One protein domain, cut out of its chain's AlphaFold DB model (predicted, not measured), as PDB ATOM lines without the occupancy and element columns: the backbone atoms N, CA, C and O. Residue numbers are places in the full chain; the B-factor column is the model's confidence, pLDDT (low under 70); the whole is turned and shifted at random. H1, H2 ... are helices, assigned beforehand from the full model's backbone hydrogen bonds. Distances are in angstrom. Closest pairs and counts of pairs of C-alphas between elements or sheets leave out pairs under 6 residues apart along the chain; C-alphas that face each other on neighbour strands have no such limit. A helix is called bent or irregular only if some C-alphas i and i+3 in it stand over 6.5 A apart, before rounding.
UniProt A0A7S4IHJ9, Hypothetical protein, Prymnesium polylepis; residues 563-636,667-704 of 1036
ATOM      1  N   GLY A 563      70.473 124.550  99.648       76.44
ATOM      2  CA  GLY A 563      69.828 125.188 100.795       76.44
ATOM      3  C   GLY A 563      70.617 126.379 101.351       76.44
ATOM      4  O   GLY A 563      71.656 126.768 100.816       76.44
ATOM      5  N   ASP A 564      70.108 126.973 102.431       64.50
ATOM      6  CA  ASP A 564      70.515 128.304 102.891       64.50
ATOM      7  C   ASP A 564      72.029 128.490 103.165       64.50
ATOM      8  O   ASP A 564      72.770 127.559 103.488       64.50
ATOM      9  N   SER A 565      72.441 129.751 103.019       57.78
ATOM     10  CA  SER A 565      73.778 130.361 102.916       57.78
ATOM     11  C   SER A 565      74.869 129.920 103.887       57.78
ATOM     12  O   SER A 565      76.034 130.023 103.511       57.78
ATOM     13  N   THR A 566      74.522 129.389 105.060       61.88
ATOM     14  CA  THR A 566      75.494 129.076 106.122       61.88
ATOM     15  C   THR A 566      76.672 128.241 105.615       61.88
ATOM     16  O   THR A 566      77.820 128.561 105.896       61.88
ATOM     17  N   LEU A 567      76.420 127.259 104.741       63.41
ATOM     18  CA  LEU A 567      77.468 126.408 104.171       63.41
ATOM     19  C   LEU A 567      78.425 127.136 103.218       63.41
ATOM     20  O   LEU A 567      79.616 126.841 103.188       63.41
ATOM     21  N   PHE A 568      77.926 128.132 102.486       65.81
ATOM     22  CA  PHE A 568      78.763 129.015 101.669       65.81
ATOM     23  C   PHE A 568      79.521 130.035 102.507       65.81
ATOM     24  O   PHE A 568      80.572 130.501 102.078       65.81
ATOM     25  N   ASP A 569      78.996 130.401 103.673       59.62
ATOM     26  CA  ASP A 569      79.723 131.251 104.603       59.62
ATOM     27  C   ASP A 569      80.900 130.502 105.252       59.62
ATOM     28  O   ASP A 569      81.873 131.145 105.635       59.62
ATOM     29  N   PHE A 570      80.857 129.161 105.284       63.22
ATOM     30  CA  PHE A 570      81.918 128.302 105.832       63.22
ATOM     31  C   PHE A 570      83.087 128.025 104.877       63.22
ATOM     32  O   PHE A 570      84.176 127.709 105.354       63.22
ATOM     33  N   ALA A 571      82.889 128.131 103.559       61.19
ATOM     34  CA  ALA A 571      83.958 127.922 102.585       61.19
ATOM     35  C   ALA A 571      84.873 129.158 102.527       61.19
ATOM     36  O   ALA A 571      84.433 130.237 102.127       61.19
ATOM     37  N   ALA A 572      86.148 129.001 102.899       58.59
ATOM     38  CA  ALA A 572      87.140 130.080 102.879       58.59
ATOM     39  C   ALA A 572      87.394 130.605 101.457       58.59
ATOM     40  O   ALA A 572      87.709 131.778 101.288       58.59
ATOM     41  N   ASP A 573      87.170 129.764 100.441       74.38
ATOM     42  CA  ASP A 573      87.108 130.178  99.042       74.38
ATOM     43  C   ASP A 573      85.710 129.916  98.465       74.38
ATOM     44  O   ASP A 573      85.388 128.851  97.920       74.38
ATOM     45  N   ARG A 574      84.845 130.923  98.606       79.19
ATOM     46  CA  ARG A 574      83.489 130.904  98.047       79.19
ATOM     47  C   ARG A 574      83.510 130.742  96.532       79.19
ATOM     48  O   ARG A 574      82.594 130.128  95.987       79.19
ATOM     49  N   GLU A 575      84.499 131.309  95.845       83.31
ATOM     50  CA  GLU A 575      84.559 131.284  94.384       83.31
ATOM     51  C   GLU A 575      84.861 129.885  93.871       83.31
ATOM     52  O   GLU A 575      84.183 129.424  92.950       83.31
ATOM     53  N   LEU A 576      85.781 129.172  94.525       84.62
ATOM     54  CA  LEU A 576      86.072 127.782  94.201       84.62
ATOM     55  C   LEU A 576      84.820 126.904  94.307       84.62
ATOM     56  O   LEU A 576      84.518 126.164  93.374       84.62
ATOM     57  N   LEU A 577      84.069 127.010  95.407       86.25
ATOM     58  CA  LEU A 577      82.854 126.214  95.603       86.25
ATOM     59  C   LEU A 577      81.780 126.544  94.556       86.25
ATOM     60  O   LEU A 577      81.099 125.647  94.061       86.25
ATOM     61  N   PHE A 578      81.613 127.823  94.202       85.44
ATOM     62  CA  PHE A 578      80.662 128.219  93.163       85.44
ATOM     63  C   PHE A 578      81.065 127.729  91.778       85.44
ATOM     64  O   PHE A 578      80.191 127.350  91.000       85.44
ATOM     65  N   ASP A 579      82.352 127.752  91.457       88.75
ATOM     66  CA  ASP A 579      82.833 127.259  90.175       88.75
ATOM     67  C   ASP A 579      82.778 125.734  90.105       88.75
ATOM     68  O   ASP A 579      82.369 125.217  89.067       88.75
ATOM     69  N   TRP A 580      83.037 125.036  91.218       92.94
ATOM     70  CA  TRP A 580      82.783 123.601  91.335       92.94
ATOM     71  C   TRP A 580      81.309 123.319  91.055       92.94
ATOM     72  O   TRP A 580      81.010 122.653  90.073       92.94
ATOM     73  N   LEU A 581      80.377 123.949  91.785       90.75
ATOM     74  CA  LEU A 581      78.926 123.756  91.614       90.75
ATOM     75  C   LEU A 581      78.419 123.975  90.180       90.75
ATOM     76  O   LEU A 581      77.408 123.380  89.790       90.75
ATOM     77  N   LYS A 582      79.076 124.839  89.395       91.50
ATOM     78  CA  LYS A 582      78.751 125.028  87.973       91.50
ATOM     79  C   LYS A 582      79.122 123.801  87.142       91.50
ATOM     80  O   LYS A 582      78.360 123.443  86.250       91.50
ATOM     81  N   THR A 583      80.269 123.189  87.422       94.06
ATOM     82  CA  THR A 583      80.807 122.035  86.685       94.06
ATOM     83  C   THR A 583      80.373 120.685  87.252       94.06
ATOM     84  O   THR A 583      80.462 119.685  86.550       94.06
ATOM     85  N   THR A 584      79.889 120.646  88.495       93.62
ATOM     86  CA  THR A 584      79.491 119.421  89.195       93.62
ATOM     87  C   THR A 584      78.307 118.735  88.515       93.62
ATOM     88  O   THR A 584      77.277 119.363  88.222       93.62
ATOM     89  N   ASP A 585      78.448 117.426  88.318       94.94
ATOM     90  CA  ASP A 585      77.416 116.519  87.832       94.94
ATOM     91  C   ASP A 585      76.325 116.264  88.895       94.94
ATOM     92  O   ASP A 585      76.430 116.656  90.058       94.94
ATOM     93  N   SER A 586      75.223 115.624  88.503       92.81
ATOM     94  CA  SER A 586      74.091 115.403  89.412       92.81
ATOM     95  C   SER A 586      74.416 114.482  90.590       92.81
ATOM     96  O   SER A 586      73.807 114.642  91.648       92.81
ATOM     97  N   GLU A 587      75.342 113.530  90.439       93.69
ATOM     98  CA  GLU A 587      75.675 112.580  91.504       93.69
ATOM     99  C   GLU A 587      76.481 113.265  92.609       93.69
ATOM    100  O   GLU A 587      76.094 113.238  93.782       93.69
ATOM    101  N   SER A 588      77.543 113.970  92.228       92.62
ATOM    102  CA  SER A 588      78.365 114.758  93.148       92.62
ATOM    103  C   SER A 588      77.549 115.873  93.821       92.62
ATOM    104  O   SER A 588      77.709 116.151  95.013       92.62
ATOM    105  N   LEU A 589      76.576 116.457  93.107       91.88
ATOM    106  CA  LEU A 589      75.632 117.413  93.688       91.88
ATOM    107  C   LEU A 589      74.731 116.769  94.759       91.88
ATOM    108  O   LEU A 589      74.485 117.381  95.796       91.88
ATOM    109  N   MET A 590      74.257 115.538  94.549       90.88
ATOM    110  CA  MET A 590      73.465 114.806  95.548       90.88
ATOM    111  C   MET A 590      74.284 114.452  96.794       90.88
ATOM    112  O   MET A 590      73.782 114.574  97.918       90.88
ATOM    113  N   ARG A 591      75.560 114.074  96.629       91.44
ATOM    114  CA  ARG A 591      76.485 113.872  97.759       91.44
ATOM    115  C   ARG A 591      76.684 115.170  98.536       91.44
ATOM    116  O   ARG A 591      76.589 115.178  99.762       91.44
ATOM    117  N   PHE A 592      76.848 116.286  97.831       89.69
ATOM    118  CA  PHE A 592      76.949 117.604  98.447       89.69
ATOM    119  C   PHE A 592      75.677 118.019  99.197       89.69
ATOM    120  O   PHE A 592      75.776 118.493 100.326       89.69
ATOM    121  N   HIS A 593      74.483 117.779  98.642       87.69
ATOM    122  CA  HIS A 593      73.212 117.990  99.356       87.69
ATOM    123  C   HIS A 593      73.128 117.176 100.635       87.69
ATOM    124  O   HIS A 593      72.678 117.668 101.669       87.69
ATOM    125  N   THR A 594      73.601 115.937 100.574       89.44
ATOM    126  CA  THR A 594      73.627 115.034 101.721       89.44
ATOM    127  C   THR A 594      74.528 115.598 102.825       89.44
ATOM    128  O   THR A 594      74.084 115.737 103.968       89.44
ATOM    129  N   VAL A 595      75.728 116.069 102.468       86.25
ATOM    130  CA  VAL A 595      76.627 116.797 103.381       86.25
ATOM    131  C   VAL A 595      75.985 118.083 103.906       86.25
ATOM    132  O   VAL A 595      76.078 118.379 105.096       86.25
ATOM    133  N   GLN A 596      75.286 118.843 103.065       86.19
ATOM    134  CA  GLN A 596      74.619 120.074 103.480       86.19
ATOM    135  C   GLN A 596      73.523 119.819 104.519       86.19
ATOM    136  O   GLN A 596      73.440 120.534 105.520       86.19
ATOM    137  N   VAL A 597      72.685 118.804 104.313       85.25
ATOM    138  CA  VAL A 597      71.651 118.411 105.279       85.25
ATOM    139  C   VAL A 597      72.289 117.974 106.596       85.25
ATOM    140  O   VAL A 597      71.807 118.365 107.663       85.25
ATOM    141  N   MET A 598      73.398 117.231 106.536       82.88
ATOM    142  CA  MET A 598      74.160 116.816 107.717       82.88
ATOM    143  C   MET A 598      74.709 118.011 108.490       82.88
ATOM    144  O   MET A 598      74.475 118.116 109.694       82.88
ATOM    145  N   LEU A 599      75.350 118.958 107.805       79.69
ATOM    146  CA  LEU A 599      75.910 120.158 108.422       79.69
ATOM    147  C   LEU A 599      74.830 121.074 108.993       79.69
ATOM    148  O   LEU A 599      74.979 121.566 110.105       79.69
ATOM    149  N   ASN A 600      73.699 121.234 108.306       79.31
ATOM    150  CA  ASN A 600      72.560 121.983 108.838       79.31
ATOM    151  C   ASN A 600      71.976 121.317 110.092       79.31
ATOM    152  O   ASN A 600      71.622 121.994 111.062       79.31
ATOM    153  N   LYS A 601      71.883 119.981 110.104       82.75
ATOM    154  CA  LYS A 601      71.432 119.216 111.272       82.75
ATOM    155  C   LYS A 601      72.422 119.347 112.431       82.75
ATOM    156  O   LYS A 601      71.984 119.545 113.566       82.75
ATOM    157  N   ALA A 602      73.722 119.294 112.144       77.19
ATOM    158  CA  ALA A 602      74.791 119.507 113.109       77.19
ATOM    159  C   ALA A 602      74.725 120.921 113.692       77.19
ATOM    160  O   ALA A 602      74.571 121.062 114.899       77.19
ATOM    161  N   ALA A 603      74.725 121.959 112.852       73.69
ATOM    162  CA  ALA A 603      74.651 123.358 113.264       73.69
ATOM    163  C   ALA A 603      73.408 123.640 114.119       73.69
ATOM    164  O   ALA A 603      73.498 124.301 115.150       73.69
ATOM    165  N   LYS A 604      72.247 123.076 113.761       77.50
ATOM    166  CA  LYS A 604      71.021 123.200 114.561       77.50
ATOM    167  C   LYS A 604      71.126 122.486 115.912       77.50
ATOM    168  O   LYS A 604      70.579 122.974 116.899       77.50
ATOM    169  N   ARG A 605      71.792 121.330 115.967       79.44
ATOM    170  CA  ARG A 605      72.039 120.600 117.219       79.44
ATOM    171  C   ARG A 605      73.008 121.372 118.110       79.44
ATOM    172  O   ARG A 605      72.677 121.616 119.260       79.44
ATOM    173  N   ILE A 606      74.118 121.831 117.545       70.94
ATOM    174  CA  ILE A 606      75.118 122.677 118.195       70.94
ATOM    175  C   ILE A 606      74.465 123.955 118.721       70.94
ATOM    176  O   ILE A 606      74.629 124.267 119.886       70.94
ATOM    177  N   GLY A 607      73.657 124.655 117.922       72.12
ATOM    178  CA  GLY A 607      72.951 125.862 118.365       72.12
ATOM    179  C   GLY A 607      72.007 125.601 119.543       72.12
ATOM    180  O   GLY A 607      71.971 126.383 120.490       72.12
ATOM    181  N   ARG A 608      71.297 124.461 119.546       79.06
ATOM    182  CA  ARG A 608      70.503 124.024 120.711       79.06
ATOM    183  C   ARG A 608      71.384 123.719 121.922       79.06
ATOM    184  O   ARG A 608      70.996 124.006 123.048       79.06
ATOM    185  N   GLU A 609      72.554 123.130 121.711       72.31
ATOM    186  CA  GLU A 609      73.474 122.792 122.794       72.31
ATOM    187  C   GLU A 609      74.226 124.006 123.347       72.31
ATOM    188  O   GLU A 609      74.381 124.073 124.561       72.31
ATOM    189  N   LEU A 610      74.597 124.987 122.519       65.12
ATOM    190  CA  LEU A 610      75.162 126.266 122.956       65.12
ATOM    191  C   LEU A 610      74.133 127.123 123.695       65.12
ATOM    192  O   LEU A 610      74.498 127.807 124.641       65.12
ATOM    193  N   SER A 611      72.845 127.054 123.341       65.25
ATOM    194  CA  SER A 611      71.807 127.747 124.121       65.25
ATOM    195  C   SER A 611      71.659 127.213 125.555       65.25
ATOM    196  O   SER A 611      71.065 127.877 126.397       65.25
ATOM    197  N   ASN A 612      72.230 126.039 125.862       70.69
ATOM    198  CA  ASN A 612      72.342 125.556 127.234       70.69
ATOM    199  C   ASN A 612      73.617 126.115 127.879       70.69
ATOM    200  O   ASN A 612      74.713 125.596 127.678       70.69
ATOM    201  N   GLU A 613      73.451 127.130 128.719       55.84
ATOM    202  CA  GLU A 613      74.505 127.867 129.435       55.84
ATOM    203  C   GLU A 613      75.540 126.957 130.136       55.84
ATOM    204  O   GLU A 613      76.749 127.185 130.068       55.84
ATOM    205  N   LYS A 614      75.086 125.835 130.716       53.56
ATOM    206  CA  LYS A 614      75.950 124.826 131.364       53.56
ATOM    207  C   LYS A 614      76.889 124.111 130.390       53.56
ATOM    208  O   LYS A 614      77.975 123.693 130.782       53.56
ATOM    209  N   LYS A 615      76.489 123.957 129.125       52.16
ATOM    210  CA  LYS A 615      77.327 123.355 128.086       52.16
ATOM    211  C   LYS A 615      78.291 124.369 127.487       52.16
ATOM    212  O   LYS A 615      79.377 123.960 127.111       52.16
ATOM    213  N   LEU A 616      77.965 125.663 127.467       49.12
ATOM    214  CA  LEU A 616      78.872 126.714 126.982       49.12
ATOM    215  C   LEU A 616      80.197 126.732 127.767       49.12
ATOM    216  O   LEU A 616      81.267 126.841 127.178       49.12
ATOM    217  N   VAL A 617      80.129 126.516 129.086       59.53
ATOM    218  CA  VAL A 617      81.301 126.385 129.972       59.53
ATOM    219  C   VAL A 617      82.100 125.110 129.677       59.53
ATOM    220  O   VAL A 617      83.329 125.123 129.700       59.53
ATOM    221  N   VAL A 618      81.416 124.004 129.365       54.91
ATOM    222  CA  VAL A 618      82.061 122.742 128.968       54.91
ATOM    223  C   VAL A 618      82.702 122.866 127.587       54.91
ATOM    224  O   VAL A 618      83.810 122.374 127.406       54.91
ATOM    225  N   TYR A 619      82.062 123.558 126.645       49.34
ATOM    226  CA  TYR A 619      82.593 123.810 125.310       49.34
ATOM    227  C   TYR A 619      83.797 124.744 125.355       49.34
ATOM    228  O   TYR A 619      84.802 124.430 124.734       49.34
ATOM    229  N   ASP A 620      83.759 125.816 126.148       55.31
ATOM    230  CA  ASP A 620      84.921 126.685 126.366       55.31
ATOM    231  C   ASP A 620      86.070 125.901 127.041       55.31
ATOM    232  O   ASP A 620      87.228 125.965 126.621       55.31
ATOM    233  N   ALA A 621      85.763 125.032 128.012       57.38
ATOM    234  CA  ALA A 621      86.753 124.146 128.627       57.38
ATOM    235  C   ALA A 621      87.310 123.072 127.667       57.38
ATOM    236  O   ALA A 621      88.500 122.752 127.732       57.38
ATOM    237  N   GLN A 622      86.486 122.515 126.774       49.66
ATOM    238  CA  GLN A 622      86.899 121.562 125.738       49.66
ATOM    239  C   GLN A 622      87.712 122.249 124.642       49.66
ATOM    240  O   GLN A 622      88.729 121.708 124.225       49.66
ATOM    241  N   GLN A 623      87.342 123.461 124.229       51.03
ATOM    242  CA  GLN A 623      88.044 124.241 123.212       51.03
ATOM    243  C   GLN A 623      89.443 124.649 123.695       51.03
ATOM    244  O   GLN A 623      90.412 124.528 122.949       51.03
ATOM    245  N   ARG A 624      89.587 124.998 124.982       53.97
ATOM    246  CA  ARG A 624      90.896 125.217 125.627       53.97
ATOM    247  C   ARG A 624      91.731 123.936 125.777       53.97
ATOM    248  O   ARG A 624      92.951 124.018 125.881       53.97
ATOM    249  N   ARG A 625      91.099 122.755 125.796       42.97
ATOM    250  CA  ARG A 625      91.762 121.435 125.900       42.97
ATOM    251  C   ARG A 625      91.945 120.721 124.559       42.97
ATOM    252  O   ARG A 625      92.635 119.704 124.514       42.97
ATOM    253  N   LEU A 626      91.369 121.250 123.482       41.78
ATOM    254  CA  LEU A 626      91.359 120.653 122.150       41.78
ATOM    255  C   LEU A 626      92.766 120.344 121.604       41.78
ATOM    256  O   LEU A 626      92.929 119.247 121.075       41.78
ATOM    257  N   PRO A 627      93.798 121.197 121.798       45.12
ATOM    258  CA  PRO A 627      95.160 120.870 121.367       45.12
ATOM    259  C   PRO A 627      95.691 119.590 122.031       45.12
ATOM    260  O   PRO A 627      96.261 118.729 121.369       45.12
ATOM    261  N   HIS A 628      95.409 119.402 123.323       45.59
ATOM    262  CA  HIS A 628      95.824 118.218 124.079       45.59
ATOM    263  C   HIS A 628      94.967 116.974 123.792       45.59
ATOM    264  O   HIS A 628      95.449 115.851 123.938       45.59
ATOM    265  N   MET A 629      93.697 117.144 123.405       41.47
ATOM    266  CA  MET A 629      92.857 116.037 122.935       41.47
ATOM    267  C   MET A 629      93.284 115.551 121.551       41.47
ATOM    268  O   MET A 629      93.329 114.342 121.350       41.47
ATOM    269  N   LEU A 630      93.637 116.461 120.638       43.38
ATOM    270  CA  LEU A 630      94.217 116.126 119.335       43.38
ATOM    271  C   LEU A 630      95.531 115.359 119.506       43.38
ATOM    272  O   LEU A 630      95.642 114.265 118.965       43.38
ATOM    273  N   ASP A 631      96.448 115.830 120.355       45.00
ATOM    274  CA  ASP A 631      97.668 115.081 120.696       45.00
ATOM    275  C   ASP A 631      97.361 113.682 121.258       45.00
ATOM    276  O   ASP A 631      97.995 112.698 120.884       45.00
ATOM    277  N   ARG A 632      96.343 113.549 122.124       44.81
ATOM    278  CA  ARG A 632      95.954 112.246 122.692       44.81
ATOM    279  C   ARG A 632      95.337 111.293 121.674       44.81
ATOM    280  O   ARG A 632      95.649 110.105 121.717       44.81
ATOM    281  N   ILE A 633      94.466 111.795 120.802       41.66
ATOM    282  CA  ILE A 633      93.801 111.022 119.744       41.66
ATOM    283  C   ILE A 633      94.822 110.584 118.689       41.66
ATOM    284  O   ILE A 633      94.744 109.461 118.204       41.66
ATOM    285  N   LEU A 634      95.818 111.423 118.398       43.56
ATOM    286  CA  LEU A 634      96.931 111.087 117.512       43.56
ATOM    287  C   LEU A 634      97.934 110.118 118.170       43.56
ATOM    288  O   LEU A 634      98.568 109.334 117.476       43.56
ATOM    289  N   SER A 635      98.056 110.122 119.504       42.75
ATOM    290  CA  SER A 635      98.992 109.251 120.238       42.75
ATOM    291  C   SER A 635      98.469 107.849 120.588       42.75
ATOM    292  O   SER A 635      99.264 106.986 120.952       42.75
ATOM    293  N   LYS A 636      97.152 107.596 120.522       41.16
ATOM    294  CA  LYS A 636      96.578 106.271 120.819       41.16
ATOM    295  C   LYS A 636      96.387 105.463 119.538       41.16
ATOM    296  O   LYS A 636      95.313 105.456 118.943       41.16
ATOM    297  N   SER A 667      88.018 128.537 109.423       55.22
ATOM    298  CA  SER A 667      87.303 129.516 110.259       55.22
ATOM    299  C   SER A 667      86.846 128.893 111.593       55.22
ATOM    300  O   SER A 667      86.975 127.686 111.790       55.22
ATOM    301  N   ASN A 668      86.291 129.708 112.505       46.25
ATOM    302  CA  ASN A 668      85.807 129.384 113.871       46.25
ATOM    303  C   ASN A 668      84.976 128.087 114.038       46.25
ATOM    304  O   ASN A 668      84.635 127.707 115.155       46.25
ATOM    305  N   PHE A 669      84.627 127.419 112.944       57.56
ATOM    306  CA  PHE A 669      83.855 126.194 112.878       57.56
ATOM    307  C   PHE A 669      84.694 124.918 112.702       57.56
ATOM    308  O   PHE A 669      84.155 123.833 112.906       57.56
ATOM    309  N   ALA A 670      85.993 125.002 112.378       61.75
ATOM    310  CA  ALA A 670      86.866 123.825 112.300       61.75
ATOM    311  C   ALA A 670      86.788 122.941 113.565       61.75
ATOM    312  O   ALA A 670      86.626 121.731 113.412       61.75
ATOM    313  N   PRO A 671      86.769 123.494 114.799       61.75
ATOM    314  CA  PRO A 671      86.596 122.694 116.010       61.75
ATOM    315  C   PRO A 671      85.259 121.957 116.043       61.75
ATOM    316  O   PRO A 671      85.217 120.785 116.390       61.75
ATOM    317  N   THR A 672      84.172 122.625 115.659       62.41
ATOM    318  CA  THR A 672      82.802 122.113 115.760       62.41
ATOM    319  C   THR A 672      82.477 121.092 114.675       62.41
ATOM    320  O   THR A 672      81.790 120.105 114.930       62.41
ATOM    321  N   LEU A 673      83.009 121.310 113.473       69.38
ATOM    322  CA  LEU A 673      82.976 120.359 112.372       69.38
ATOM    323  C   LEU A 673      83.788 119.111 112.716       69.38
ATOM    324  O   LEU A 673      83.294 118.006 112.523       69.38
ATOM    325  N   LEU A 674      84.998 119.281 113.259       72.25
ATOM    326  CA  LEU A 674      85.833 118.170 113.717       72.25
ATOM    327  C   LEU A 674      85.161 117.402 114.859       72.25
ATOM    328  O   LEU A 674      85.166 116.176 114.835       72.25
ATOM    329  N   LEU A 675      84.523 118.092 115.810       69.75
ATOM    330  CA  LEU A 675      83.752 117.463 116.887       69.75
ATOM    331  C   LEU A 675      82.577 116.658 116.334       69.75
ATOM    332  O   LEU A 675      82.396 115.502 116.700       69.75
ATOM    333  N   TRP A 676      81.804 117.236 115.411       79.06
ATOM    334  CA  TRP A 676      80.699 116.524 114.774       79.06
ATOM    335  C   TRP A 676      81.196 115.313 113.978       79.06
ATOM    336  O   TRP A 676      80.665 114.218 114.157       79.06
ATOM    337  N   LEU A 677      82.236 115.480 113.155       77.81
ATOM    338  CA  LEU A 677      82.838 114.393 112.385       77.81
ATOM    339  C   LEU A 677      83.333 113.273 113.304       77.81
ATOM    340  O   LEU A 677      83.118 112.105 112.995       77.81
ATOM    341  N   ASN A 678      83.948 113.609 114.438       77.50
ATOM    342  CA  ASN A 678      84.573 112.639 115.332       77.50
ATOM    343  C   ASN A 678      83.581 111.947 116.284       77.50
ATOM    344  O   ASN A 678      83.689 110.745 116.514       77.50
ATOM    345  N   GLU A 679      82.593 112.668 116.811       78.44
ATOM    346  CA  GLU A 679      81.706 112.147 117.863       78.44
ATOM    347  C   GLU A 679      80.310 111.757 117.366       78.44
ATOM    348  O   GLU A 679      79.653 110.916 117.978       78.44
ATOM    349  N   ILE A 680      79.821 112.378 116.290       77.31
ATOM    350  CA  ILE A 680      78.396 112.322 115.930       77.31
ATOM    351  C   ILE A 680      78.174 111.697 114.553       77.31
ATOM    352  O   ILE A 680      77.192 110.976 114.376       77.31
ATOM    353  N   ALA A 681      79.042 111.984 113.584       82.00
ATOM    354  CA  ALA A 681      78.881 111.513 112.218       82.00
ATOM    355  C   ALA A 681      79.043 109.990 112.148       82.00
ATOM    356  O   ALA A 681      80.044 109.442 112.621       82.00
ATOM    357  N   SER A 682      78.077 109.305 111.531       89.19
ATOM    358  CA  SER A 682      78.195 107.865 111.284       89.19
ATOM    359  C   SER A 682      79.330 107.573 110.285       89.19
ATOM    360  O   SER A 682      79.700 108.458 109.506       89.19
ATOM    361  N   PRO A 683      79.875 106.341 110.239       88.69
ATOM    362  CA  PRO A 683      80.936 105.984 109.293       88.69
ATOM    363  C   PRO A 683      80.588 106.325 107.836       88.69
ATOM    364  O   PRO A 683      81.427 106.846 107.107       88.69
ATOM    365  N   HIS A 684      79.327 106.127 107.448       88.75
ATOM    366  CA  HIS A 684      78.838 106.462 106.112       88.75
ATOM    367  C   HIS A 684      78.795 107.978 105.857       88.75
ATOM    368  O   HIS A 684      79.153 108.444 104.781       88.75
ATOM    369  N   GLU A 685      78.423 108.781 106.857       85.75
ATOM    370  CA  GLU A 685      78.427 110.249 106.741       85.75
ATOM    371  C   GLU A 685      79.854 110.796 106.592       85.75
ATOM    372  O   GLU A 685      80.084 111.724 105.814       85.75
ATOM    373  N   ARG A 686      80.824 110.189 107.289       87.75
ATOM    374  CA  ARG A 686      82.253 110.515 107.151       87.75
ATOM    375  C   ARG A 686      82.780 110.173 105.764       87.75
ATOM    376  O   ARG A 686      83.541 110.955 105.202       87.75
ATOM    377  N   GLU A 687      82.369 109.035 105.210       90.06
ATOM    378  CA  GLU A 687      82.741 108.613 103.859       90.06
ATOM    379  C   GLU A 687      82.197 109.583 102.802       90.06
ATOM    380  O   GLU A 687      82.964 110.069 101.971       90.06
ATOM    381  N   ILE A 688      80.913 109.956 102.888       88.88
ATOM    382  CA  ILE A 688      80.300 110.942 101.981       88.88
ATOM    383  C   ILE A 688      81.010 112.295 102.100       88.88
ATOM    384  O   ILE A 688      81.354 112.905 101.086       88.88
ATOM    385  N   PHE A 689      81.262 112.762 103.327       87.62
ATOM    386  CA  PHE A 689      81.977 114.015 103.561       87.62
ATOM    387  C   PHE A 689      83.389 113.980 102.965       87.62
ATOM    388  O   PHE A 689      83.774 114.887 102.230       87.62
ATOM    389  N   SER A 690      84.144 112.909 103.222       87.38
ATOM    390  CA  SER A 690      85.477 112.702 102.652       87.38
ATOM    391  C   SER A 690      85.444 112.679 101.120       87.38
ATOM    392  O   SER A 690      86.314 113.277 100.488       87.38
ATOM    393  N   GLY A 691      84.425 112.052 100.524       91.50
ATOM    394  CA  GLY A 691      84.192 112.047  99.080       91.50
ATOM    395  C   GLY A 691      84.073 113.462  98.518       91.50
ATOM    396  O   GLY A 691      84.881 113.857  97.678       91.50
ATOM    397  N   VAL A 692      83.168 114.272  99.070       88.44
ATOM    398  CA  VAL A 692      82.968 115.672  98.649       88.44
ATOM    399  C   VAL A 692      84.240 116.512  98.834       88.44
ATOM    400  O   VAL A 692      84.608 117.290  97.956       88.44
ATOM    401  N   ILE A 693      84.963 116.342  99.945       86.88
ATOM    402  CA  ILE A 693      86.234 117.048 100.177       86.88
ATOM    403  C   ILE A 693      87.309 116.618  99.172       86.88
ATOM    404  O   ILE A 693      88.096 117.449  98.714       86.88
ATOM    405  N   SER A 694      87.359 115.336  98.810       89.25
ATOM    406  CA  SER A 694      88.303 114.828  97.815       89.25
ATOM    407  C   SER A 694      88.019 115.385  96.417       89.25
ATOM    408  O   SER A 694      88.960 115.789  95.732       89.25
ATOM    409  N   GLU A 695      86.742 115.507  96.042       91.44
ATOM    410  CA  GLU A 695      86.286 116.116  94.788       91.44
ATOM    411  C   GLU A 695      86.631 117.611  94.748       91.44
ATOM    412  O   GLU A 695      87.237 118.080  93.785       91.44
ATOM    413  N   LEU A 696      86.351 118.354  95.824       86.88
ATOM    414  CA  LEU A 696      86.719 119.770  95.933       86.88
ATOM    415  C   LEU A 696      88.238 119.980  95.866       86.88
ATOM    416  O   LEU A 696      88.703 120.915  95.220       86.88
ATOM    417  N   ARG A 697      89.030 119.096  96.486       86.12
ATOM    418  CA  ARG A 697      90.501 119.114  96.389       86.12
ATOM    419  C   ARG A 697      91.000 118.789  94.988       86.12
ATOM    420  O   ARG A 697      92.013 119.343  94.570       86.12
ATOM    421  N   ALA A 698      90.366 117.847  94.294       90.50
ATOM    422  CA  ALA A 698      90.705 117.530  92.911       90.50
ATOM    423  C   ALA A 698      90.427 118.742  92.014       90.50
ATOM    424  O   ALA A 698      91.323 119.176  91.297       90.50
ATOM    425  N   PHE A 699      89.258 119.363  92.173       91.00
ATOM    426  CA  PHE A 699      88.873 120.574  91.456       91.00
ATOM    427  C   PHE A 699      89.792 121.769  91.758       91.00
ATOM    428  O   PHE A 699      90.219 122.478  90.850       91.00
ATOM    429  N   ALA A 700      90.168 121.970  93.027       87.81
ATOM    430  CA  ALA A 700      91.137 122.994  93.425       87.81
ATOM    431  C   ALA A 700      92.498 122.785  92.753       87.81
ATOM    432  O   ALA A 700      93.074 123.736  92.232       87.81
ATOM    433  N   ARG A 701      92.993 121.540  92.730       90.06
ATOM    434  CA  ARG A 701      94.261 121.188  92.080       90.06
ATOM    435  C   ARG A 701      94.201 121.364  90.567       90.06
ATOM    436  O   ARG A 701      95.160 121.863  89.994       90.06
ATOM    437  N   GLU A 702      93.086 121.011  89.937       91.38
ATOM    438  CA  GLU A 702      92.871 121.225  88.503       91.38
ATOM    439  C   GLU A 702      92.869 122.719  88.151       91.38
ATOM    440  O   GLU A 702      93.477 123.128  87.166       91.38
ATOM    441  N   ARG A 703      92.265 123.559  88.999       85.31
ATOM    442  CA  ARG A 703      92.269 125.019  88.826       85.31
ATOM    443  C   ARG A 703      93.630 125.657  89.116       85.31
ATOM    444  O   ARG A 703      93.993 126.632  88.462       85.31
ATOM    445  N   ALA A 704      94.341 125.151  90.123       82.62
ATOM    446  CA  ALA A 704      95.653 125.644  90.537       82.62
ATOM    447  C   ALA A 704      96.783 125.162  89.620       82.62
ATOM    448  O   ALA A 704      97.855 125.769  89.622       82.62
TER     449      ALA A 704
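AT A GLANCE: This is residues 563 to 636 and 667 to 704 of the 1036 residues of the protein "Hypothetical protein" of Prymnesium polylepis (UniProt A0A7S4IHJ9). Two long helices, H3 and H6, cross at a steep tilt and make the core, with the short H2 packed across the later part of H6 and the small H1 near H2 and H3. At the far end of H3 the chain turns a corner into a bent helix, H4; residues 611 to 617, of which 613 to 617 belong to H4, and residues 627 to 636, of which 627 to 635 belong to H4, stick out from the body, while H5 lies across H3, near it at Ala 602 and Trp 676. The printed part has 112 residues with six named helices, H1 to H6 in order, and no named strand; its class is all helix. It is only just compact, close to loose, with a radius of gyration of the C-alphas of 15.7 A and spans of 44 by 33 by 25 A.

IN THESE COORDINATES: Find C-alpha 566 at (75.494, 129.076, 106.122), where H1, residues 566 to 570, begins. H2 follows as residues 574 to 583. Next look at C-alpha 586 at (74.091, 115.403, 89.412); from there H3 runs 35.3 A to residue 610. H4, residues 613 to 635, was assigned as one helix by its hydrogen bonds but is bent, with C-alphas 624 and 627 7.4 A apart; its arms are H4a, residues 613 to 624, 17.0 A long, and H4b, residues 627 to 635. Beyond the cut, H5 is residues 670 to 680, and H6, residues 683 to 704, runs 30.9 A to C-alpha 704 at (95.653, 125.644, 90.537).

HOW THE PARTS SIT: Start at H1, which is close to but not clearly touching H3, with the C-alphas of Leu 567 and Gln 596 closest at 7.0 A. H2 touches H6, about perpendicular at 85 degrees, closest at the C-alphas of Trp 580 and Phe 699, 6.8 A. H3 touches H6 with its residues 588 to 598 alone, at a steep tilt of 62 degrees, opposite ways; the closest C-alphas, of Val 595 and Phe 689, are 6.0 A apart. H3 and H4a touch only at the corner, and only just, with 3 pairs of C-alphas within 8 A; the closest are those of Leu 610 and Leu 616, 5.5 A. The arms H4a and H4b stand at a steep tilt of 64 degrees, and H4b is apart from H3, H5 and H6. H5 is close to but not clearly touching H3, about perpendicular at 85 degrees, closest at the C-alphas of Ala 602 and Trp 676, 6.8 A. Every O i to N i+4 pair is within hydrogen-bond range in H1, H2, H3, H4b, H5 and H6; in H4a 6 of 8 are.

THE WHOLE: Look to the C-alphas of Lys 614 and Glu 702 for the two farthest apart, 46.2 A. Residues 637 to 666 are not printed, and C-alphas 636 and 667 are 27.2 A apart across this cut. The links printed whole are tight. Mean pLDDT of the printed part is 73.2; 43 residues are under 70, among them 564 to 572 and 613 to 636.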